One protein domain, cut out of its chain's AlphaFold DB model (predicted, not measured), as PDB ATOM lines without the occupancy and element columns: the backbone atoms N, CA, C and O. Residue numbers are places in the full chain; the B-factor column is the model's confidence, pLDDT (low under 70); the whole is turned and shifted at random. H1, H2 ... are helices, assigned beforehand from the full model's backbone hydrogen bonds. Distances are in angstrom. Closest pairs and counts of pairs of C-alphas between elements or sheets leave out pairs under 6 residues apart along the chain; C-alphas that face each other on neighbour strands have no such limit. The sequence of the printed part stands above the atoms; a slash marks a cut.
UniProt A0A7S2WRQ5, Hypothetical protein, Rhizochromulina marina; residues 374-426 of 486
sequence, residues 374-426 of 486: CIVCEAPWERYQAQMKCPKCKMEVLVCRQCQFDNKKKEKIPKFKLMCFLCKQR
ATOM      1  N   CYS A 374      50.632 -46.061  37.654       96.44
ATOM      2  CA  CYS A 374      49.686 -45.889  38.747       96.44
ATOM      3  C   CYS A 374      50.284 -46.440  40.046       96.44
ATOM      4  O   CYS A 374      50.702 -47.592  40.107       96.44
ATOM      5  N   ILE A 375      50.256 -45.657  41.123       95.38
ATOM      6  CA  ILE A 375      50.827 -46.065  42.412       95.38
ATOM      7  C   ILE A 375      50.043 -47.196  43.103       95.38
ATOM      8  O   ILE A 375      50.526 -47.777  44.073       95.38
ATOM      9  N   VAL A 376      48.825 -47.480  42.627       94.19
ATOM     10  CA  VAL A 376      47.894 -48.447  43.228       94.19
ATOM     11  C   VAL A 376      47.904 -49.791  42.502       94.19
ATOM     12  O   VAL A 376      47.969 -50.815  43.174       94.19
ATOM     13  N   CYS A 377      47.809 -49.789  41.168       94.69
ATOM     14  CA  CYS A 377      47.712 -51.006  40.348       94.69
ATOM     15  C   CYS A 377      48.878 -51.201  39.371       94.69
ATOM     16  O   CYS A 377      48.850 -52.142  38.593       94.69
ATOM     17  N   GLU A 378      49.855 -50.292  39.355       95.62
ATOM     18  CA  GLU A 378      51.034 -50.328  38.477       95.62
ATOM     19  C   GLU A 378      50.775 -50.215  36.965       95.62
ATOM     20  O   GLU A 378      51.730 -50.147  36.192       95.62
ATOM     21  N   ALA A 379      49.516 -50.091  36.535       96.56
ATOM     22  CA  ALA A 379      49.177 -49.825  35.140       96.56
ATOM     23  C   ALA A 379      49.833 -48.520  34.635       96.56
ATOM     24  O   ALA A 379      49.902 -47.554  35.411       96.56
ATOM     25  N   PRO A 380      50.270 -48.449  33.361       97.38
ATOM     26  CA  PRO A 380      50.827 -47.232  32.774       97.38
ATOM     27  C   PRO A 380      49.902 -46.025  32.971       97.38
ATOM     28  O   PRO A 380      48.701 -46.081  32.692       97.38
ATOM     29  N   TRP A 381      50.441 -44.933  33.515       96.56
ATOM     30  CA  TRP A 381      49.671 -43.724  33.796       96.56
ATOM     31  C   TRP A 381      50.556 -42.495  33.977       96.56
ATOM     32  O   TRP A 381      51.539 -42.558  34.702       96.56
ATOM     33  N   GLU A 382      50.150 -41.356  33.422       94.44
ATOM     34  CA  GLU A 382      50.972 -40.129  33.317       94.44
ATOM     35  C   GLU A 382      50.257 -38.838  33.751       94.44
ATOM     36  O   GLU A 382      50.846 -37.762  33.744       94.44
ATOM     37  N   ARG A 383      48.967 -38.911  34.115       94.12
ATOM     38  CA  ARG A 383      48.150 -37.716  34.392       94.12
ATOM     39  C   ARG A 383      47.824 -37.579  35.874       94.12
ATOM     40  O   ARG A 383      47.085 -38.391  36.432       94.12
ATOM     41  N   TYR A 384      48.230 -36.476  36.494       93.12
ATOM     42  CA  TYR A 384      47.902 -36.139  37.889       93.12
ATOM     43  C   TYR A 384      46.449 -35.647  38.102       93.12
ATOM     44  O   TYR A 384      46.139 -34.931  39.051       93.12
ATOM     45  N   GLN A 385      45.507 -36.088  37.262       89.31
ATOM     46  CA  GLN A 385      44.101 -35.662  37.289       89.31
ATOM     47  C   GLN A 385      43.349 -36.014  38.584       89.31
ATOM     48  O   GLN A 385      42.368 -35.352  38.920       89.31
ATOM     49  N   ALA A 386      43.810 -37.030  39.319       87.31
ATOM     50  CA  ALA A 386      43.182 -37.470  40.561       87.31
ATOM     51  C   ALA A 386      43.360 -36.461  41.711       87.31
ATOM     52  O   ALA A 386      42.628 -36.532  42.693       87.31
ATOM     53  N   GLN A 387      44.363 -35.571  41.623       87.31
ATOM     54  CA  GLN A 387      44.766 -34.650  42.702       87.31
ATOM     55  C   GLN A 387      45.022 -35.362  44.048       87.31
ATOM     56  O   GLN A 387      44.903 -34.780  45.130       87.31
ATOM     57  N   MET A 388      45.387 -36.644  43.982       92.12
ATOM     58  CA  MET A 388      45.689 -37.468  45.146       92.12
ATOM     59  C   MET A 388      47.110 -37.195  45.618       92.12
ATOM     60  O   MET A 388      48.021 -36.965  44.823       92.12
ATOM     61  N   LYS A 389      47.300 -37.224  46.936       95.00
ATOM     62  CA  LYS A 389      48.560 -36.841  47.575       95.00
ATOM     63  C   LYS A 389      49.064 -37.934  48.494       95.00
ATOM     64  O   LYS A 389      48.290 -38.584  49.197       95.00
ATOM     65  N   CYS A 390      50.383 -38.064  48.547       95.38
ATOM     66  CA  CYS A 390      51.057 -38.897  49.520       95.38
ATOM     67  C   CYS A 390      50.656 -38.471  50.942       95.38
ATOM     68  O   CYS A 390      50.797 -37.294  51.292       95.38
ATOM     69  N   PRO A 391      50.185 -39.394  51.800       95.31
ATOM     70  CA  PRO A 391      49.689 -39.034  53.126       95.31
ATOM     71  C   PRO A 391      50.774 -38.423  54.022       95.31
ATOM     72  O   PRO A 391      50.442 -37.567  54.843       95.31
ATOM     73  N   LYS A 392      52.045 -38.815  53.828       95.06
ATOM     74  CA  LYS A 392      53.205 -38.363  54.611       95.06
ATOM     75  C   LYS A 392      53.706 -36.981  54.183       95.06
ATOM     76  O   LYS A 392      53.723 -36.067  54.992       95.06
ATOM     77  N   CYS A 393      54.088 -36.814  52.918       94.31
ATOM     78  CA  CYS A 393      54.764 -35.596  52.440       94.31
ATOM     79  C   CYS A 393      53.885 -34.661  51.597       94.31
ATOM     80  O   CYS A 393      54.352 -33.613  51.172       94.31
ATOM     81  N   LYS A 394      52.636 -35.045  51.309       95.25
ATOM     82  CA  LYS A 394      51.673 -34.293  50.483       95.25
ATOM     83  C   LYS A 394      52.056 -34.085  49.008       95.25
ATOM     84  O   LYS A 394      51.274 -33.465  48.294       95.25
ATOM     85  N   MET A 395      53.176 -34.640  48.539       94.25
ATOM     86  CA  MET A 395      53.514 -34.714  47.111       94.25
ATOM     87  C   MET A 395      52.393 -35.415  46.338       94.25
ATOM     88  O   MET A 395      51.835 -36.402  46.825       94.25
ATOM     89  N   GLU A 396      52.067 -34.914  45.152       93.69
ATOM     90  CA  GLU A 396      51.061 -35.526  44.287       93.69
ATOM     91  C   GLU A 396      51.503 -36.912  43.809       93.69
ATOM     92  O   GLU A 396      52.688 -37.168  43.588       93.69
ATOM     93  N   VAL A 397      50.546 -37.829  43.679       95.25
ATOM     94  CA  VAL A 397      50.790 -39.215  43.260       95.25
ATOM     95  C   VAL A 397      49.897 -39.600  42.086       95.25
ATOM     96  O   VAL A 397      48.752 -39.159  41.981       95.25
ATOM     97  N   LEU A 398      50.428 -40.448  41.205       95.50
ATOM     98  CA  LEU A 398      49.727 -40.943  40.024       95.50
ATOM     99  C   LEU A 398      48.727 -42.024  40.417       95.50
ATOM    100  O   LEU A 398      49.105 -43.071  40.935       95.50
ATOM    101  N   VAL A 399      47.450 -41.789  40.134       94.94
ATOM    102  CA  VAL A 399      46.379 -42.779  40.297       94.94
ATOM    103  C   VAL A 399      45.612 -42.830  38.983       94.94
ATOM    104  O   VAL A 399      45.109 -41.797  38.542       94.94
ATOM    105  N   CYS A 400      45.527 -43.999  38.347       94.38
ATOM    106  CA  CYS A 400      44.829 -44.145  37.070       94.38
ATOM    107  C   CYS A 400      43.314 -43.961  37.207       94.38
ATOM    108  O   CYS A 400      42.771 -44.028  38.312       94.38
ATOM    109  N   ARG A 401      42.622 -43.718  36.083       91.88
ATOM    110  CA  ARG A 401      41.152 -43.577  36.070       91.88
ATOM    111  C   ARG A 401      40.464 -44.775  36.696       91.88
ATOM    112  O   ARG A 401      39.577 -44.580  37.514       91.88
ATOM    113  N   GLN A 402      40.920 -45.980  36.365       91.62
ATOM    114  CA  GLN A 402      40.374 -47.190  36.952       91.62
ATOM    115  C   GLN A 402      40.485 -47.130  38.476       91.62
ATOM    116  O   GLN A 402      39.464 -47.026  39.123       91.62
ATOM    117  N   CYS A 403      41.667 -47.002  39.081       91.62
ATOM    118  CA  CYS A 403      41.774 -46.924  40.546       91.62
ATOM    119  C   CYS A 403      41.052 -45.729  41.205       91.62
ATOM    120  O   CYS A 403      40.799 -45.780  42.406       91.62
ATOM    121  N   GLN A 404      40.730 -44.660  40.465       87.88
ATOM    122  CA  GLN A 404      39.866 -43.578  40.962       87.88
ATOM    123  C   GLN A 404      38.393 -44.012  41.062       87.88
ATOM    124  O   GLN A 404      37.714 -43.615  42.009       87.88
ATOM    125  N   PHE A 405      37.909 -44.811  40.102       82.38
ATOM    126  CA  PHE A 405      36.493 -45.165  39.930       82.38
ATOM    127  C   PHE A 405      36.140 -46.623  40.243       82.38
ATOM    128  O   PHE A 405      34.971 -46.884  40.510       82.38
ATOM    129  N   ASP A 406      37.104 -47.552  40.299       71.19
ATOM    130  CA  ASP A 406      36.938 -48.993  40.606       71.19
ATOM    131  C   ASP A 406      36.577 -49.244  42.074       71.19
ATOM    132  O   ASP A 406      36.788 -50.299  42.671       71.19
ATOM    133  N   ASN A 407      35.964 -48.235  42.665       54.44
ATOM    134  CA  ASN A 407      35.403 -48.221  43.974       54.44
ATOM    135  C   ASN A 407      34.071 -48.981  44.000       54.44
ATOM    136  O   ASN A 407      33.075 -48.483  44.527       54.44
ATOM    137  N   LYS A 408      34.067 -50.218  43.475       49.38
ATOM    138  CA  LYS A 408      32.942 -51.169  43.531       49.38
ATOM    139  C   LYS A 408      32.438 -51.395  44.972       49.38
ATOM    140  O   LYS A 408      31.360 -51.940  45.157       49.38
ATOM    141  N   LYS A 409      33.183 -50.930  45.987       49.06
ATOM    142  CA  LYS A 409      32.850 -50.988  47.420       49.06
ATOM    143  C   LYS A 409      32.655 -49.630  48.123       49.06
ATOM    144  O   LYS A 409      32.469 -49.617  49.333       49.06
ATOM    145  N   LYS A 410      32.720 -48.477  47.434       52.31
ATOM    146  CA  LYS A 410      32.807 -47.127  48.065       52.31
ATOM    147  C   LYS A 410      33.964 -46.971  49.087       52.31
ATOM    148  O   LYS A 410      34.020 -45.980  49.818       52.31
ATOM    149  N   GLU A 411      34.905 -47.909  49.142       64.25
ATOM    150  CA  GLU A 411      36.053 -47.901  50.041       64.25
ATOM    151  C   GLU A 411      37.138 -46.915  49.578       64.25
ATOM    152  O   GLU A 411      37.580 -46.866  48.430       64.25
ATOM    153  N   LYS A 412      37.623 -46.077  50.492       78.88
ATOM    154  CA  LYS A 412      38.724 -45.157  50.176       78.88
ATOM    155  C   LYS A 412      39.997 -45.959  49.898       78.88
ATOM    156  O   LYS A 412      40.326 -46.857  50.668       78.88
ATOM    157  N   ILE A 413      40.757 -45.577  48.862       87.19
ATOM    158  CA  ILE A 413      42.090 -46.144  48.593       87.19
ATOM    159  C   ILE A 413      42.913 -46.089  49.896       87.19
ATOM    160  O   ILE A 413      43.093 -44.993  50.444       87.19
ATOM    161  N   PRO A 414      43.418 -47.228  50.408       89.75
ATOM    162  CA  PRO A 414      44.166 -47.245  51.655       89.75
ATOM    163  C   PRO A 414      45.368 -46.298  51.610       89.75
ATOM    164  O   PRO A 414      46.127 -46.282  50.640       89.75
ATOM    165  N   LYS A 415      45.582 -45.525  52.685       90.25
ATOM    166  CA  LYS A 415      46.628 -44.483  52.738       90.25
ATOM    167  C   LYS A 415      48.018 -45.015  52.372       90.25
ATOM    168  O   LYS A 415      48.762 -44.329  51.678       90.25
ATOM    169  N   PHE A 416      48.369 -46.229  52.797       90.62
ATOM    170  CA  PHE A 416      49.678 -46.821  52.502       90.62
ATOM    171  C   PHE A 416      49.897 -47.077  50.999       90.62
ATOM    172  O   PHE A 416      51.019 -46.917  50.519       90.62
ATOM    173  N   LYS A 417      48.834 -47.369  50.228       92.25
ATOM    174  CA  LYS A 417      48.909 -47.503  48.760       92.25
ATOM    175  C   LYS A 417      49.189 -46.168  48.066       92.25
ATOM    176  O   LYS A 417      49.756 -46.150  46.986       92.25
ATOM    177  N   LEU A 418      48.863 -45.046  48.711       94.50
ATOM    178  CA  LEU A 418      49.142 -43.693  48.214       94.50
ATOM    179  C   LEU A 418      50.521 -43.162  48.639       94.50
ATOM    180  O   LEU A 418      50.846 -42.009  48.365       94.50
ATOM    181  N   MET A 419      51.342 -43.949  49.339       95.19
ATOM    182  CA  MET A 419      52.666 -43.504  49.778       95.19
ATOM    183  C   MET A 419      53.616 -43.349  48.582       95.19
ATOM    184  O   MET A 419      53.929 -44.334  47.918       95.19
ATOM    185  N   CYS A 420      54.113 -42.135  48.317       94.12
ATOM    186  CA  CYS A 420      55.041 -41.890  47.204       94.12
ATOM    187  C   CYS A 420      56.348 -42.691  47.345       94.12
ATOM    188  O   CYS A 420      56.800 -42.954  48.464       94.12
ATOM    189  N   PHE A 421      57.010 -42.957  46.217       92.12
ATOM    190  CA  PHE A 421      58.276 -43.696  46.130       92.12
ATOM    191  C   PHE A 421      59.339 -43.225  47.138       92.12
ATOM    192  O   PHE A 421      59.794 -44.009  47.967       92.12
ATOM    193  N   LEU A 422      59.622 -41.920  47.188       94.06
ATOM    194  CA  LEU A 422      60.604 -41.345  48.119       94.06
ATOM    195  C   LEU A 422      60.264 -41.567  49.606       94.06
ATOM    196  O   LEU A 422      61.143 -41.602  50.462       94.06
ATOM    197  N   CYS A 423      58.976 -41.670  49.953       93.94
ATOM    198  CA  CYS A 423      58.565 -41.963  51.329       93.94
ATOM    199  C   CYS A 423      58.676 -43.454  51.654       93.94
ATOM    200  O   CYS A 423      58.976 -43.765  52.803       93.94
ATOM    201  N   LYS A 424      58.434 -44.333  50.669       91.00
ATOM    202  CA  LYS A 424      58.585 -45.789  50.798       91.00
ATOM    203  C   LYS A 424      60.057 -46.181  50.981       91.00
ATOM    204  O   LYS A 424      60.360 -46.984  51.855       91.00
ATOM    205  N   GLN A 425      60.973 -45.560  50.233       85.69
ATOM    206  CA  GLN A 425      62.413 -45.823  50.369       85.69
ATOM    207  C   GLN A 425      62.958 -45.420  51.745       85.69
ATOM    208  O   GLN A 425      63.651 -46.199  52.383       85.69
ATOM    209  N   ARG A 426      62.579 -44.240  52.258       74.12
ATOM    210  CA  ARG A 426      63.012 -43.763  53.586       74.12
ATOM    211  C   ARG A 426      62.459 -44.571  54.769       74.12
ATOM    212  O   ARG A 426      62.903 -44.353  55.888       74.12
TER     213      ARG A 426
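Overview. This is residues 374 to 426 of the 486 residues of the protein "Hypothetical protein" of Rhizochromulina marina (UniProt A0A7S2WRQ5). Little regular structure is seen here: a long looping stretch, residues 374 to 400, runs out, turns near residue 392 and folds back, and three short helices follow, strung along the longest axis with H1 toward one end, H2 between and H3 at the other. Residues 405 to 411 stick out. The printed part has 53 residues, 14 of them in the named helices H1, H2 and H3, with no named strand; the class is all helix. It is compact, with a radius of gyration of the C-alphas of 10.7 A and spans of 32 by 22 by 17 A.

Arrangement. After the first 27 residues, look for H1 at residues 401 to 405, H2 at 415 to 418 and H3 at 421 to 425. The three helices are apart from one another. A short link of 9 residues joins H1 to H2, and a tight link of 2 joins H2 to H3. In H1 and H3 every O i to N i+4 pair is within hydrogen-bond range; H2 is too short for such a pair, but its one O i to N i+3 pair is within range.

Along the chain. Find C-alpha 401 at (41.152, -43.577, 36.070); from there H1 runs 6.3 A to C-alpha 405. H2 covers 5.2 A, and H3 6.3 A, ending at C-alpha 425, (62.413, -45.823, 50.369).

Size, cuts and confidence. The farthest C-alphas, of Lys 408 and Arg 426, are 32.6 A apart. The printed part has no cut, and pLDDT is under 70 at residues 407 to 411.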